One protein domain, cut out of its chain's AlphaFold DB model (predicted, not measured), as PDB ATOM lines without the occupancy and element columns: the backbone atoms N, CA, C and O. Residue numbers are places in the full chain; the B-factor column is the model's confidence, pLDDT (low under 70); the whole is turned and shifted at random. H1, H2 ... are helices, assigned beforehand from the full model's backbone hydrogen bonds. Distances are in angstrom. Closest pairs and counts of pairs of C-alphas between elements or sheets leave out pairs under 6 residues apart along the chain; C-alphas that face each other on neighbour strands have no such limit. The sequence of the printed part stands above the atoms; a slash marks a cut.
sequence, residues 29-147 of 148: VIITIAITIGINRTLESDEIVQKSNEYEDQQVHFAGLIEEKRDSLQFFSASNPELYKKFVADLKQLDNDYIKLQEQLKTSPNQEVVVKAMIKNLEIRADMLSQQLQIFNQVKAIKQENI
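What this domain is: This is residues 29 to 147 of the 148 residues of an uncharacterized protein of Pedobacter sp (UniProt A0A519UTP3). One long helix, H1, packs through residues 55 to 73 on H3 of a helical hairpin, H2 and H3; residues 29 to 47 and 137 to 147 stick out at opposite ends of a rod. The printed part has 119 residues with three named helices in the order H1, H2, H3, which hold 108 of them; the class is all helix, and the whole is extended: radius of gyration of the C-alphas 21.9 A, spans 85 by 29 by 16 A.

Where its parts are: Find C-alpha 29 at (-57.753, 109.642, 71.537); from there H1, residues 29 to 74, runs 67.7 A. H2 is residues 81 to 107, 39.8 A; H3 is residues 111 to 145, 51.5 A, ending at (-12.985, 43.634, 57.012).

How they stand to each other: Look at Ile 66 and Ala 126, the closest C-alphas, 5.2 A apart: here H1, with residues 55 to 73 alone, touches H3, the same way at a shallow tilt of 26 degrees. The hairpin H2 and H3 touches, opposite ways at a shallow tilt of 14 degrees, H3 with residues 111 to 125 alone; the closest C-alphas, Leu 105 and Gln 111, are 5.5 A apart. H1 and H2 are near each other. Every O i to N i+4 pair is within hydrogen-bond range in H1 and H3, and 21 of 23 in H2.

The domain as a whole: The farthest C-alphas, Val 29 and Ile 147, are 85.3 A apart. The printed part has no cut; H1 to H2 is a short link, H2 to H3 a tight one. Look for pLDDT under 70 at residues 36, 38 to 45, 75 to 79, 139 and 143 to 147.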
ATOM      1  N   VAL A  29     -58.419 109.849  72.835       80.25
ATOM      2  CA  VAL A  29     -57.753 109.642  71.537       80.25
ATOM      3  C   VAL A  29     -56.229 109.644  71.683       80.25
ATOM      4  O   VAL A  29     -55.579 108.746  71.157       80.25
ATOM      5  N   ILE A  30     -55.653 110.585  72.438       79.00
ATOM      6  CA  ILE A  30     -54.200 110.635  72.679       79.00
ATOM      7  C   ILE A  30     -53.730 109.392  73.441       79.00
ATOM      8  O   ILE A  30     -52.724 108.800  73.065       79.00
ATOM      9  N   ILE A  31     -54.471 108.960  74.465       81.56
ATOM     10  CA  ILE A  31     -54.177 107.732  75.217       81.56
ATOM     11  C   ILE A  31     -54.279 106.511  74.303       81.56
ATOM     12  O   ILE A  31     -53.408 105.652  74.344       81.56
ATOM     13  N   THR A  32     -55.292 106.452  73.437       76.81
ATOM     14  CA  THR A  32     -55.462 105.340  72.496       76.81
ATOM     15  C   THR A  32     -54.291 105.285  71.520       76.81
ATOM     16  O   THR A  32     -53.698 104.231  71.355       76.81
ATOM     17  N   ILE A  33     -53.877 106.420  70.948       79.38
ATOM     18  CA  ILE A  33     -52.707 106.503  70.059       79.38
ATOM     19  C   ILE A  33     -51.417 106.140  70.810       79.38
ATOM     20  O   ILE A  33     -50.607 105.377  70.287       79.38
ATOM     21  N   ALA A  34     -51.224 106.634  72.035       76.38
ATOM     22  CA  ALA A  34     -50.057 106.319  72.856       76.38
ATOM     23  C   ALA A  34     -49.990 104.824  73.214       76.38
ATOM     24  O   ALA A  34     -48.918 104.227  73.130       76.38
ATOM     25  N   ILE A  35     -51.129 104.210  73.549       78.06
ATOM     26  CA  ILE A  35     -51.247 102.775  73.823       78.06
ATOM     27  C   ILE A  35     -51.019 101.970  72.542       78.06
ATOM     28  O   ILE A  35     -50.214 101.051  72.559       78.06
ATOM     29  N   THR A  36     -51.650 102.313  71.417       69.12
ATOM     30  CA  THR A  36     -51.479 101.580  70.150       69.12
ATOM     31  C   THR A  36     -50.042 101.666  69.631       69.12
ATOM     32  O   THR A  36     -49.480 100.650  69.231       69.12
ATOM     33  N   ILE A  37     -49.403 102.841  69.686       71.62
ATOM     34  CA  ILE A  37     -47.988 102.991  69.310       71.62
ATOM     35  C   ILE A  37     -47.083 102.246  70.302       71.62
ATOM     36  O   ILE A  37     -46.138 101.587  69.877       71.62
ATOM     37  N   GLY A  38     -47.363 102.327  71.607       68.94
ATOM     38  CA  GLY A  38     -46.604 101.620  72.640       68.94
ATOM     39  C   GLY A  38     -46.696 100.096  72.515       68.94
ATOM     40  O   GLY A  38     -45.672  99.420  72.589       68.94
ATOM     41  N   ILE A  39     -47.890  99.558  72.250       63.94
ATOM     42  CA  ILE A  39     -48.130  98.125  72.023       63.94
ATOM     43  C   ILE A  39     -47.405  97.659  70.759       63.94
ATOM     44  O   ILE A  39     -46.655  96.691  70.832       63.94
ATOM     45  N   ASN A  40     -47.553  98.364  69.631       61.16
ATOM     46  CA  ASN A  40     -46.903  97.961  68.378       61.16
ATOM     47  C   ASN A  40     -45.372  97.948  68.502       61.16
ATOM     48  O   ASN A  40     -44.738  96.996  68.061       61.16
ATOM     49  N   ARG A  41     -44.775  98.945  69.173       62.50
ATOM     50  CA  ARG A  41     -43.322  98.974  69.422       62.50
ATOM     51  C   ARG A  41     -42.846  97.850  70.346       62.50
ATOM     52  O   ARG A  41     -41.730  97.376  70.179       62.50
ATOM     53  N   THR A  42     -43.666  97.446  71.317       62.94
ATOM     54  CA  THR A  42     -43.322  96.353  72.243       62.94
ATOM     55  C   THR A  42     -43.354  95.008  71.516       62.94
ATOM     56  O   THR A  42     -42.409  94.240  71.630       62.94
ATOM     57  N   LEU A  43     -44.375  94.768  70.683       64.25
ATOM     58  CA  LEU A  43     -44.495  93.544  69.882       64.25
ATOM     59  C   LEU A  43     -43.364  93.393  68.851       64.25
ATOM     60  O   LEU A  43     -42.772  92.322  68.755       64.25
ATOM     61  N   GLU A  44     -43.021  94.461  68.121       65.19
ATOM     62  CA  GLU A  44     -41.894  94.443  67.172       65.19
ATOM     63  C   GLU A  44     -40.549  94.230  67.885       65.19
ATOM     64  O   GLU A  44     -39.694  93.491  67.398       65.19
ATOM     65  N   SER A  45     -40.356  94.846  69.057       65.75
ATOM     66  CA  SER A  45     -39.140  94.660  69.854       65.75
ATOM     67  C   SER A  45     -39.004  93.222  70.359       65.75
ATOM     68  O   SER A  45     -37.908  92.668  70.305       65.75
ATOM     69  N   ASP A  46     -40.093  92.609  70.823       71.81
ATOM     70  CA  ASP A  46     -40.084  91.230  71.318       71.81
ATOM     71  C   ASP A  46     -39.790  90.223  70.197       71.81
ATOM     72  O   ASP A  46     -39.004  89.298  70.399       71.81
ATOM     73  N   GLU A  47     -40.356  90.415  69.000       70.81
ATOM     74  CA  GLU A  47     -40.091  89.552  67.841       70.81
ATOM     75  C   GLU A  47     -38.624  89.642  67.388       70.81
ATOM     76  O   GLU A  47     -37.978  88.620  67.144       70.81
ATOM     77  N   ILE A  48     -38.061  90.855  67.333       72.88
ATOM     78  CA  ILE A  48     -36.651  91.070  66.972       72.88
ATOM     79  C   ILE A  48     -35.718  90.424  68.005       72.88
ATOM     80  O   ILE A  48     -34.755  89.754  67.622       72.88
ATOM     81  N   VAL A  49     -36.003  90.585  69.301       74.12
ATOM     82  CA  VAL A  49     -35.196  89.991  70.378       74.12
ATOM     83  C   VAL A  49     -35.269  88.464  70.331       74.12
ATOM     84  O   VAL A  49     -34.226  87.813  70.353       74.12
ATOM     85  N   GLN A  50     -36.462  87.880  70.190       75.56
ATOM     86  CA  GLN A  50     -36.628  86.424  70.084       75.56
ATOM     87  C   GLN A  50     -35.860  85.843  68.897       75.56
ATOM     88  O   GLN A  50     -35.138  84.859  69.045       75.56
ATOM     89  N   LYS A  51     -35.955  86.487  67.734       79.06
ATOM     90  CA  LYS A  51     -35.253  86.064  66.522       79.06
ATOM     91  C   LYS A  51     -33.735  86.203  66.649       79.06
ATOM     92  O   LYS A  51     -32.996  85.364  66.143       79.06
ATOM     93  N   SER A  52     -33.260  87.235  67.350       78.81
ATOM     94  CA  SER A  52     -31.833  87.383  67.655       78.81
ATOM     95  C   SER A  52     -31.315  86.260  68.558       78.81
ATOM     96  O   SER A  52     -30.261  85.700  68.260       78.81
ATOM     97  N   ASN A  53     -32.096  85.862  69.571       84.44
ATOM     98  CA  ASN A  53     -31.760  84.742  70.451       84.44
ATOM     99  C   ASN A  53     -31.730  83.420  69.671       84.44
ATOM    100  O   ASN A  53     -30.779  82.656  69.796       84.44
ATOM    101  N   GLU A  54     -32.716  83.180  68.798       88.44
ATOM    102  CA  GLU A  54     -32.744  81.986  67.943       88.44
ATOM    103  C   GLU A  54     -31.488  81.891  67.057       88.44
ATOM    104  O   GLU A  54     -30.903  80.819  66.885       88.44
ATOM    105  N   TYR A  55     -31.034  83.016  66.505       90.38
ATOM    106  CA  TYR A  55     -29.816  83.054  65.703       90.38
ATOM    107  C   TYR A  55     -28.535  82.865  66.508       90.38
ATOM    108  O   TYR A  55     -27.566  82.315  65.980       90.38
ATOM    109  N   GLU A  56     -28.497  83.327  67.752       89.75
ATOM    110  CA  GLU A  56     -27.381  83.062  68.654       89.75
ATOM    111  C   GLU A  56     -27.298  81.568  68.984       89.75
ATOM    112  O   GLU A  56     -26.239  80.965  68.801       89.75
ATOM    113  N   ASP A  57     -28.427  80.942  69.324       92.00
ATOM    114  CA  ASP A  57     -28.513  79.506  69.603       92.00
ATOM    115  C   ASP A  57     -28.041  78.662  68.410       92.00
ATOM    116  O   ASP A  57     -27.261  77.720  68.573       92.00
ATOM    117  N   GLN A  58     -28.451  79.020  67.187       92.88
ATOM    118  CA  GLN A  58     -27.993  78.337  65.971       92.88
ATOM    119  C   GLN A  58     -26.479  78.482  65.764       92.88
ATOM    120  O   GLN A  58     -25.805  77.508  65.419       92.88
ATOM    121  N   GLN A  59     -25.921  79.675  65.989       91.88
ATOM    122  CA  GLN A  59     -24.480  79.888  65.866       91.88
ATOM    123  C   GLN A  59     -23.695  79.075  66.896       91.88
ATOM    124  O   GLN A  59     -22.719  78.422  66.526       91.88
ATOM    125  N   VAL A  60     -24.138  79.068  68.157       93.75
ATOM    126  CA  VAL A  60     -23.535  78.262  69.230       93.75
ATOM    127  C   VAL A  60     -23.606  76.777  68.888       93.75
ATOM    128  O   VAL A  60     -22.600  76.073  68.993       93.75
ATOM    129  N   HIS A  61     -24.760  76.303  68.415       92.44
ATOM    130  CA  HIS A  61     -24.955  74.912  68.023       92.44
ATOM    131  C   HIS A  61     -23.952  74.469  66.949       92.44
ATOM    132  O   HIS A  61     -23.212  73.501  67.147       92.44
ATOM    133  N   PHE A  62     -23.879  75.187  65.824       91.25
ATOM    134  CA  PHE A  62     -22.965  74.812  64.746       91.25
ATOM    135  C   PHE A  62     -21.495  75.032  65.117       91.25
ATOM    136  O   PHE A  62     -20.653  74.226  64.722       91.25
ATOM    137  N   ALA A  63     -21.168  76.066  65.899       90.00
ATOM    138  CA  ALA A  63     -19.811  76.272  66.399       90.00
ATOM    139  C   ALA A  63     -19.340  75.088  67.258       90.00
ATOM    140  O   ALA A  63     -18.244  74.574  67.030       90.00
ATOM    141  N   GLY A  64     -20.192  74.592  68.160       88.81
ATOM    142  CA  GLY A  64     -19.899  73.403  68.964       88.81
ATOM    143  C   GLY A  64     -19.701  72.147  68.111       88.81
ATOM    144  O   GLY A  64     -18.743  71.402  68.313       88.81
ATOM    145  N   LEU A  65     -20.544  71.935  67.089       89.12
ATOM    146  CA  LEU A  65     -20.378  70.809  66.159       89.12
ATOM    147  C   LEU A  65     -19.060  70.872  65.378       89.12
ATOM    148  O   LEU A  65     -18.490  69.823  65.076       89.12
ATOM    149  N   ILE A  66     -18.606  72.073  65.011       88.81
ATOM    150  CA  ILE A  66     -17.334  72.283  64.314       88.81
ATOM    151  C   ILE A  66     -16.164  71.938  65.235       88.81
ATOM    152  O   ILE A  66     -15.256  71.231  64.798       88.81
ATOM    153  N   GLU A  67     -16.180  72.416  66.481       88.12
ATOM    154  CA  GLU A  67     -15.127  72.156  67.470       88.12
ATOM    155  C   GLU A  67     -14.952  70.649  67.705       88.12
ATOM    156  O   GLU A  67     -13.883  70.100  67.431       88.12
ATOM    157  N   GLU A  68     -16.042  69.955  68.039       84.88
ATOM    158  CA  GLU A  68     -16.073  68.500  68.248       84.88
ATOM    159  C   GLU A  68     -15.473  67.716  67.060       84.88
ATOM    160  O   GLU A  68     -14.712  66.749  67.215       84.88
ATOM    161  N   LYS A  69     -15.808  68.122  65.830       85.19
ATOM    162  CA  LYS A  69     -15.395  67.402  64.616       85.19
ATOM    163  C   LYS A  69     -13.971  67.737  64.186       85.19
ATOM    164  O   LYS A  69     -13.306  66.870  63.614       85.19
ATOM    165  N   ARG A  70     -13.478  68.951  64.454       84.44
ATOM    166  CA  ARG A  70     -12.079  69.330  64.176       84.44
ATOM    167  C   ARG A  70     -11.112  68.501  65.013       84.44
ATOM    168  O   ARG A  70     -10.133  68.003  64.453       84.44
ATOM    169  N   ASP A  71     -11.427  68.283  66.285       80.38
ATOM    170  CA  ASP A  71     -10.619  67.441  67.171       80.38
ATOM    171  C   ASP A  71     -10.539  66.008  66.639       80.38
ATOM    172  O   ASP A  71      -9.454  65.445  66.480       80.38
ATOM    173  N   SER A  72     -11.684  65.454  66.233       78.44
ATOM    174  CA  SER A  72     -11.771  64.122  65.624       78.44
ATOM    175  C   SER A  72     -10.939  63.997  64.338       78.44
ATOM    176  O   SER A  72     -10.344  62.951  64.071       78.44
ATOM    177  N   LEU A  73     -10.855  65.065  63.540       75.31
ATOM    178  CA  LEU A  73     -10.099  65.085  62.288       75.31
ATOM    179  C   LEU A  73      -8.577  65.184  62.500       75.31
ATOM    180  O   LEU A  73      -7.810  64.686  61.671       75.31
ATOM    181  N   GLN A  74      -8.100  65.808  63.581       71.25
ATOM    182  CA  GLN A  74      -6.659  65.973  63.819       71.25
ATOM    183  C   GLN A  74      -5.940  64.623  63.981       71.25
ATOM    184  O   GLN A  74      -4.845  64.433  63.438       71.25
ATOM    185  N   PHE A  75      -6.603  63.653  64.618       67.44
ATOM    186  CA  PHE A  75      -6.119  62.273  64.759       67.44
ATOM    187  C   PHE A  75      -5.958  61.536  63.416       67.44
ATOM    188  O   PHE A  75      -5.262  60.524  63.344       67.44
ATOM    189  N   PHE A  76      -6.565  62.040  62.338       63.09
ATOM    190  CA  PHE A  76      -6.588  61.403  61.020       63.09
ATOM    191  C   PHE A  76      -5.499  61.907  60.055       63.09
ATOM    192  O   PHE A  76      -5.214  61.234  59.058       63.09
ATOM    193  N   SER A  77      -4.845  63.036  60.352       68.75
ATOM    194  CA  SER A  77      -3.881  63.695  59.447       68.75
ATOM    195  C   SER A  77      -2.775  62.769  58.901       68.75
ATOM    196  O   SER A  77      -2.302  62.965  57.782       68.75
ATOM    197  N   ALA A  78      -2.427  61.702  59.629       68.06
ATOM    198  CA  ALA A  78      -1.411  60.721  59.248       68.06
ATOM    199  C   ALA A  78      -1.798  59.801  58.068       68.06
ATOM    200  O   ALA A  78      -0.916  59.241  57.423       68.06
ATOM    201  N   SER A  79      -3.092  59.619  57.772       69.38
ATOM    202  CA  SER A  79      -3.545  58.614  56.792       69.38
ATOM    203  C   SER A  79      -3.514  59.112  55.345       69.38
ATOM    204  O   SER A  79      -3.262  58.324  54.439       69.38
ATOM    205  N   ASN A  80      -3.819  60.397  55.124       73.38
ATOM    206  CA  ASN A  80      -3.898  61.026  53.798       73.38
ATOM    207  C   ASN A  80      -3.547  62.530  53.891       73.38
ATOM    208  O   ASN A  80      -4.447  63.376  53.850       73.38
ATOM    209  N   PRO A  81      -2.257  62.884  54.027       80.94
ATOM    210  CA  PRO A  81      -1.828  64.247  54.357       80.94
ATOM    211  C   PRO A  81      -2.167  65.293  53.281       80.94
ATOM    212  O   PRO A  81      -2.543  66.411  53.622       80.94
ATOM    213  N   GLU A  82      -2.103  64.944  51.992       80.88
ATOM    214  CA  GLU A  82      -2.435  65.869  50.893       80.88
ATOM    215  C   GLU A  82      -3.931  66.228  50.858       80.88
ATOM    216  O   GLU A  82      -4.297  67.400  50.755       80.88
ATOM    217  N   LEU A  83      -4.809  65.230  51.016       75.56
ATOM    218  CA  LEU A  83      -6.255  65.456  51.076       75.56
ATOM    219  C   LEU A  83      -6.636  66.252  52.330       75.56
ATOM    220  O   LEU A  83      -7.422  67.194  52.247       75.56
ATOM    221  N   TYR A  84      -6.026  65.918  53.472       81.25
ATOM    222  CA  TYR A  84      -6.186  66.664  54.718       81.25
ATOM    223  C   TYR A  84      -5.775  68.133  54.553       81.25
ATOM    224  O   TYR A  84      -6.514  69.031  54.948       81.25
ATOM    225  N   LYS A  85      -4.634  68.406  53.911       85.00
ATOM    226  CA  LYS A  85      -4.142  69.769  53.677       85.00
ATOM    227  C   LYS A  85      -5.100  70.594  52.817       85.00
ATOM    228  O   LYS A  85      -5.354  71.750  53.151       85.00
ATOM    229  N   LYS A  86      -5.640  70.011  51.741       84.19
ATOM    230  CA  LYS A  86      -6.651  70.673  50.902       84.19
ATOM    231  C   LYS A  86      -7.906  70.999  51.712       84.19
ATOM    232  O   LYS A  86      -8.352  72.138  51.718       84.19
ATOM    233  N   PHE A  87      -8.404  70.025  52.466       83.38
ATOM    234  CA  PHE A  87      -9.584  70.197  53.304       83.38
ATOM    235  C   PHE A  87      -9.406  71.291  54.373       83.38
ATOM    236  O   PHE A  87     -10.271  72.145  54.551       83.38
ATOM    237  N   VAL A  88      -8.260  71.314  55.061       85.44
ATOM    238  CA  VAL A  88      -7.945  72.362  56.046       85.44
ATOM    239  C   VAL A  88      -7.862  73.742  55.386       85.44
ATOM    240  O   VAL A  88      -8.251  74.733  56.003       85.44
ATOM    241  N   ALA A  89      -7.383  73.828  54.142       88.88
ATOM    242  CA  ALA A  89      -7.382  75.081  53.393       88.88
ATOM    243  C   ALA A  89      -8.810  75.563  53.077       88.88
ATOM    244  O   ALA A  89      -9.101  76.739  53.296       88.88
ATOM    245  N   ASP A  90      -9.701  74.661  52.655       86.25
ATOM    246  CA  ASP A  90     -11.111  74.977  52.387       86.25
ATOM    247  C   ASP A  90     -11.832  75.437  53.671       86.25
ATOM    248  O   ASP A  90     -12.516  76.463  53.676       86.25
ATOM    249  N   LEU A  91     -11.600  74.759  54.805       88.44
ATOM    250  CA  LEU A  91     -12.107  75.205  56.110       88.44
ATOM    251  C   LEU A  91     -11.582  76.586  56.499       88.44
ATOM    252  O   LEU A  91     -12.341  77.416  56.994       88.44
ATOM    253  N   LYS A  92     -10.297  76.857  56.255       91.44
ATOM    254  CA  LYS A  92      -9.696  78.162  56.546       91.44
ATOM    255  C   LYS A  92     -10.318  79.271  55.698       91.44
ATOM    256  O   LYS A  92     -10.454  80.398  56.172       91.44
ATOM    257  N   GLN A  93     -10.694  78.979  54.455       93.19
ATOM    258  CA  GLN A  93     -11.420  79.933  53.624       93.19
ATOM    259  C   GLN A  93     -12.793  80.254  54.227       93.19
ATOM    260  O   GLN A  93     -13.119  81.429  54.381       93.19
ATOM    261  N   LEU A  94     -13.547  79.234  54.648       92.00
ATOM    262  CA  LEU A  94     -14.839  79.429  55.312       92.00
ATOM    263  C   LEU A  94     -14.701  80.190  56.640       92.00
ATOM    264  O   LEU A  94     -15.508  81.080  56.907       92.00
ATOM    265  N   ASP A  95     -13.662  79.906  57.434       90.94
ATOM    266  CA  ASP A  95     -13.341  80.646  58.663       90.94
ATOM    267  C   ASP A  95     -13.106  82.141  58.360       90.94
ATOM    268  O   ASP A  95     -13.650  83.014  59.038       90.94
ATOM    269  N   ASN A  96     -12.355  82.457  57.300       95.88
ATOM    270  CA  ASN A  96     -12.116  83.843  56.888       95.88
ATOM    271  C   ASN A  96     -13.394  84.540  56.406       95.88
ATOM    272  O   ASN A  96     -13.589  85.723  56.679       95.88
ATOM    273  N   ASP A  97     -14.262  83.835  55.682       94.62
ATOM    274  CA  ASP A  97     -15.526  84.401  55.214       94.62
ATOM    275  C   ASP A  97     -16.474  84.696  56.384       94.62
ATOM    276  O   ASP A  97     -17.134  85.732  56.383       94.62
ATOM    277  N   TYR A  98     -16.462  83.873  57.436       94.75
ATOM    278  CA  TYR A  98     -17.170  84.173  58.681       94.75
ATOM    279  C   TYR A  98     -16.661  85.456  59.352       94.75
ATOM    280  O   TYR A  98     -17.468  86.290  59.756       94.75
ATOM    281  N   ILE A  99     -15.340  85.660  59.423       95.56
ATOM    282  CA  ILE A  99     -14.748  86.887  59.990       95.56
ATOM    283  C   ILE A  99     -15.198  88.122  59.197       95.56
ATOM    284  O   ILE A  99     -15.624  89.114  59.786       95.56
ATOM    285  N   LYS A 100     -15.192  88.054  57.860       95.62
ATOM    286  CA  LYS A 100     -15.698  89.151  57.015       95.62
ATOM    287  C   LYS A 100     -17.179  89.428  57.262       95.62
ATOM    288  O   LYS A 100     -17.589  90.585  57.295       95.62
ATOM    289  N   LEU A 101     -17.989  88.385  57.451       95.06
ATOM    290  CA  LEU A 101     -19.404  88.542  57.786       95.06
ATOM    291  C   LEU A 101     -19.588  89.199  59.162       95.06
ATOM    292  O   LEU A 101     -20.441  90.071  59.300       95.06
ATOM    293  N   GLN A 102     -18.754  88.872  60.156       92.88
ATOM    294  CA  GLN A 102     -18.754  89.560  61.454       92.88
ATOM    295  C   GLN A 102     -18.402  91.048  61.330       92.88
ATOM    296  O   GLN A 102     -18.979  91.883  62.027       92.88
ATOM    297  N   GLU A 103     -17.457  91.398  60.458       95.00
ATOM    298  CA  GLU A 103     -17.127  92.795  60.165       95.00
ATOM    299  C   GLU A 103     -18.292  93.504  59.470       95.00
ATOM    300  O   GLU A 103     -18.700  94.583  59.900       95.00
ATOM    301  N   GLN A 104     -18.886  92.864  58.458       93.06
ATOM    302  CA  GLN A 104     -20.035  93.386  57.724       93.06
ATOM    303  C   GLN A 104     -21.256  93.583  58.631       93.06
ATOM    304  O   GLN A 104     -21.986  94.559  58.461       93.06
ATOM    305  N   LEU A 105     -21.478  92.700  59.608       92.69
ATOM    306  CA  LEU A 105     -22.607  92.778  60.538       92.69
ATOM    307  C   LEU A 105     -22.618  94.105  61.306       92.69
ATOM    308  O   LEU A 105     -23.675  94.705  61.488       92.69
ATOM    309  N   LYS A 106     -21.436  94.600  61.695       91.88
ATOM    310  CA  LYS A 106     -21.278  95.850  62.459       91.88
ATOM    311  C   LYS A 106     -21.719  97.085  61.674       91.88
ATOM    312  O   LYS A 106     -22.105  98.080  62.280       91.88
ATOM    313  N   THR A 107     -21.644  97.033  60.346       91.50
ATOM    314  CA  THR A 107     -21.915  98.178  59.462       91.50
ATOM    315  C   THR A 107     -23.145  97.985  58.575       91.50
ATOM    316  O   THR A 107     -23.534  98.913  57.869       91.50
ATOM    317  N   SER A 108     -23.740  96.788  58.554       87.88
ATOM    318  CA  SER A 108     -24.834  96.461  57.639       87.88
ATOM    319  C   SER A 108     -26.155  97.084  58.100       87.88
ATOM    320  O   SER A 108     -26.560  96.857  59.241       87.88
ATOM    321  N   PRO A 109     -26.891  97.782  57.214       85.19
ATOM    322  CA  PRO A 109     -28.254  98.223  57.505       85.19
ATOM    323  C   PRO A 109     -29.244  97.050  57.582       85.19
ATOM    324  O   PRO A 109     -30.310  97.186  58.170       85.19
ATOM    325  N   ASN A 110     -28.899  95.893  57.003       88.88
ATOM    326  CA  ASN A 110     -29.685  94.665  57.085       88.88
ATOM    327  C   ASN A 110     -28.874  93.592  57.823       88.88
ATOM    328  O   ASN A 110     -28.199  92.761  57.209       88.88
ATOM    329  N   GLN A 111     -28.887  93.672  59.153       89.19
ATOM    330  CA  GLN A 111     -28.125  92.776  60.023       89.19
ATOM    331  C   GLN A 111     -28.635  91.333  59.946       89.19
ATOM    332  O   GLN A 111     -27.826  90.410  59.900       89.19
ATOM    333  N   GLU A 112     -29.951  91.130  59.826       90.19
ATOM    334  CA  GLU A 112     -30.559  89.796  59.733       90.19
ATOM    335  C   GLU A 112     -29.997  88.979  58.560       90.19
ATOM    336  O   GLU A 112     -29.664  87.807  58.719       90.19
ATOM    337  N   VAL A 113     -29.857  89.591  57.380       92.44
ATOM    338  CA  VAL A 113     -29.290  88.904  56.206       92.44
ATOM    339  C   VAL A 113     -27.845  88.476  56.456       92.44
ATOM    340  O   VAL A 113     -27.451  87.380  56.057       92.44
ATOM    341  N   VAL A 114     -27.063  89.309  57.147       93.69
ATOM    342  CA  VAL A 114     -25.671  88.987  57.476       93.69
ATOM    343  C   VAL A 114     -25.605  87.849  58.493       93.69
ATOM    344  O   VAL A 114     -24.852  86.903  58.281       93.69
ATOM    345  N   VAL A 115     -26.438  87.875  59.536       93.69
ATOM    346  CA  VAL A 115     -26.509  86.795  60.535       93.69
ATOM    347  C   VAL A 115     -26.914  85.464  59.893       93.69
ATOM    348  O   VAL A 115     -26.281  84.441  60.149       93.69
ATOM    349  N   LYS A 116     -27.889  85.456  58.974       94.06
ATOM    350  CA  LYS A 116     -28.242  84.242  58.215       94.06
ATOM    351  C   LYS A 116     -27.075  83.710  57.385       94.06
ATOM    352  O   LYS A 116     -26.867  82.500  57.327       94.06
ATOM    353  N   ALA A 117     -26.291  84.591  56.765       96.06
ATOM    354  CA  ALA A 117     -25.090  84.187  56.040       96.06
ATOM    355  C   ALA A 117     -24.006  83.624  56.982       96.06
ATOM    356  O   ALA A 117     -23.330  82.660  56.622       96.06
ATOM    357  N   MET A 118     -23.870  84.173  58.195       95.94
ATOM    358  CA  MET A 118     -22.964  83.654  59.230       95.94
ATOM    359  C   MET A 118     -23.359  82.242  59.667       95.94
ATOM    360  O   MET A 118     -22.508  81.351  59.680       95.94
ATOM    361  N   ILE A 119     -24.646  82.022  59.955       95.62
ATOM    362  CA  ILE A 119     -25.193  80.699  60.278       95.62
ATOM    363  C   ILE A 119     -24.944  79.733  59.121       95.62
ATOM    364  O   ILE A 119     -24.420  78.644  59.337       95.62
ATOM    365  N   LYS A 120     -25.224  80.146  57.877       95.19
ATOM    366  CA  LYS A 120     -25.010  79.283  56.709       95.19
ATOM    367  C   LYS A 120     -23.544  78.894  56.530       95.19
ATOM    368  O   LYS A 120     -23.238  77.766  56.156       95.19
ATOM    369  N   ASN A 121     -22.622  79.812  56.802       96.81
ATOM    370  CA  ASN A 121     -21.196  79.515  56.772       96.81
ATOM    371  C   ASN A 121     -20.806  78.464  57.834       96.81
ATOM    372  O   ASN A 121     -20.039  77.549  57.530       96.81
ATOM    373  N   LEU A 122     -21.338  78.575  59.057       95.25
ATOM    374  CA  LEU A 122     -21.125  77.584  60.117       95.25
ATOM    375  C   LEU A 122     -21.718  76.213  59.745       95.25
ATOM    376  O   LEU A 122     -21.038  75.200  59.883       95.25
ATOM    377  N   GLU A 123     -22.935  76.182  59.204       93.25
ATOM    378  CA  GLU A 123     -23.592  74.962  58.714       93.25
ATOM    379  C   GLU A 123     -22.729  74.253  57.655       93.25
ATOM    380  O   GLU A 123     -22.411  73.076  57.802       93.25
ATOM    381  N   ILE A 124     -22.243  74.984  56.642       93.69
ATOM    382  CA  ILE A 124     -21.371  74.423  55.593       93.69
ATOM    383  C   ILE A 124     -20.082  73.844  56.193       93.69
ATOM    384  O   ILE A 124     -19.654  72.756  55.800       93.69
ATOM    385  N   ARG A 125     -19.459  74.539  57.155       92.00
ATOM    386  CA  ARG A 125     -18.263  74.030  57.849       92.00
ATOM    387  C   ARG A 125     -18.557  72.727  58.595       92.00
ATOM    388  O   ARG A 125     -17.768  71.786  58.493       92.00
ATOM    389  N   ALA A 126     -19.676  72.663  59.315       90.25
ATOM    390  CA  ALA A 126     -20.096  71.470  60.043       90.25
ATOM    391  C   ALA A 126     -20.375  70.289  59.092       90.25
ATOM    392  O   ALA A 126     -19.909  69.175  59.345       90.25
ATOM    393  N   ASP A 127     -21.055  70.536  57.970       89.81
ATOM    394  CA  ASP A 127     -21.374  69.520  56.964       89.81
ATOM    395  C   ASP A 127     -20.125  68.954  56.289       89.81
ATOM    396  O   ASP A 127     -19.989  67.737  56.152       89.81
ATOM    397  N   MET A 128     -19.182  69.817  55.897       88.12
ATOM    398  CA  MET A 128     -17.917  69.382  55.298       88.12
ATOM    399  C   MET A 128     -17.115  68.503  56.265       88.12
ATOM    400  O   MET A 128     -16.595  67.457  55.868       88.12
ATOM    401  N   LEU A 129     -17.053  68.888  57.543       87.06
ATOM    402  CA  LEU A 129     -16.424  68.089  58.596       87.06
ATOM    403  C   LEU A 129     -17.120  66.733  58.788       87.06
ATOM    404  O   LEU A 129     -16.449  65.705  58.875       87.06
ATOM    405  N   SER A 130     -18.455  66.717  58.804       86.06
ATOM    406  CA  SER A 130     -19.256  65.497  58.947       86.06
ATOM    407  C   SER A 130     -19.014  64.510  57.797       86.06
ATOM    408  O   SER A 130     -18.693  63.341  58.025       86.06
ATOM    409  N   GLN A 131     -19.065  64.992  56.552       84.75
ATOM    410  CA  GLN A 131     -18.822  64.174  55.360       84.75
ATOM    411  C   GLN A 131     -17.417  63.560  55.367       84.75
ATOM    412  O   GLN A 131     -17.253  62.373  55.074       84.75
ATOM    413  N   GLN A 132     -16.401  64.337  55.750       81.06
ATOM    414  CA  GLN A 132     -15.025  63.851  55.781       81.06
ATOM    415  C   GLN A 132     -14.823  62.749  56.834       81.06
ATOM    416  O   GLN A 132     -14.136  61.757  56.569       81.06
ATOM    417  N   LEU A 133     -15.455  62.881  58.004       81.19
ATOM    418  CA  LEU A 133     -15.444  61.848  59.042       81.19
ATOM    419  C   LEU A 133     -16.208  60.587  58.611       81.19
ATOM    420  O   LEU A 133     -15.769  59.473  58.901       81.19
ATOM    421  N   GLN A 134     -17.309  60.730  57.866       82.44
ATOM    422  CA  GLN A 134     -18.052  59.587  57.332       82.44
ATOM    423  C   GLN A 134     -17.217  58.779  56.331       82.44
ATOM    424  O   GLN A 134     -17.129  57.557  56.457       82.44
ATOM    425  N   ILE A 135     -16.575  59.445  55.364       73.69
ATOM    426  CA  ILE A 135     -15.679  58.792  54.395       73.69
ATOM    427  C   ILE A 135     -14.571  58.036  55.137       73.69
ATOM    428  O   ILE A 135     -14.255  56.895  54.799       73.69
ATOM    429  N   PHE A 136     -14.012  58.636  56.190       71.62
ATOM    430  CA  PHE A 136     -13.020  57.967  57.023       71.62
ATOM    431  C   PHE A 136     -13.563  56.696  57.687       71.62
ATOM    432  O   PHE A 136     -12.929  55.645  57.586       71.62
ATOM    433  N   ASN A 137     -14.725  56.767  58.341       72.69
ATOM    434  CA  ASN A 137     -15.324  55.610  59.010       72.69
ATOM    435  C   ASN A 137     -15.570  54.456  58.028       72.69
ATOM    436  O   ASN A 137     -15.290  53.305  58.358       72.69
ATOM    437  N   GLN A 138     -15.996  54.767  56.800       72.62
ATOM    438  CA  GLN A 138     -16.150  53.781  55.729       72.62
ATOM    439  C   GLN A 138     -14.807  53.155  55.325       72.62
ATOM    440  O   GLN A 138     -14.688  51.932  55.275       72.62
ATOM    441  N   VAL A 139     -13.762  53.962  55.101       69.31
ATOM    442  CA  VAL A 139     -12.419  53.455  54.752       69.31
ATOM    443  C   VAL A 139     -11.830  52.590  55.871       69.31
ATOM    444  O   VAL A 139     -11.200  51.568  55.593       69.31
ATOM    445  N   LYS A 140     -12.026  52.972  57.139       70.69
ATOM    446  CA  LYS A 140     -11.573  52.188  58.297       70.69
ATOM    447  C   LYS A 140     -12.296  50.842  58.373       70.69
ATOM    448  O   LYS A 140     -11.619  49.832  58.550       70.69
ATOM    449  N   ALA A 141     -13.621  50.825  58.211       70.50
ATOM    450  CA  ALA A 141     -14.417  49.598  58.213       70.50
ATOM    451  C   ALA A 141     -13.963  48.630  57.106       70.50
ATOM    452  O   ALA A 141     -13.643  47.482  57.396       70.50
ATOM    453  N   ILE A 142     -13.782  49.128  55.876       70.00
ATOM    454  CA  ILE A 142     -13.293  48.327  54.741       70.00
ATOM    455  C   ILE A 142     -11.898  47.748  55.019       70.00
ATOM    456  O   ILE A 142     -11.625  46.595  54.688       70.00
ATOM    457  N   LYS A 143     -10.981  48.520  55.618       65.25
ATOM    458  CA  LYS A 143      -9.659  47.990  55.989       65.25
ATOM    459  C   LYS A 143      -9.761  46.901  57.053       65.25
ATOM    460  O   LYS A 143      -9.030  45.931  56.952       65.25
ATOM    461  N   GLN A 144     -10.634  47.043  58.049       67.69
ATOM    462  CA  GLN A 144     -10.800  46.033  59.100       67.69
ATOM    463  C   GLN A 144     -11.411  44.731  58.566       67.69
ATOM    464  O   GLN A 144     -10.943  43.665  58.944       67.69
ATOM    465  N   GLU A 145     -12.381  44.811  57.654       65.50
ATOM    466  CA  GLU A 145     -12.985  43.634  57.012       65.50
ATOM    467  C   GLU A 145     -12.008  42.877  56.103       65.50
ATOM    468  O   GLU A 145     -12.063  41.659  56.047       65.50
ATOM    469  N   ASN A 146     -11.083  43.569  55.429       59.50
ATOM    470  CA  ASN A 146     -10.083  42.930  54.558       59.50
ATOM    471  C   ASN A 146      -8.872  42.339  55.311       59.50
ATOM    472  O   ASN A 146      -7.989  41.761  54.677       59.50
ATOM    473  N   ILE A 147      -8.773  42.546  56.629       56.75
ATOM    474  CA  ILE A 147      -7.689  42.014  57.482       56.75
ATOM    475  C   ILE A 147      -8.186  40.815  58.325       56.75
ATOM    476  O   ILE A 147      -7.386  40.175  59.009       56.75
TER     477      ILE A 147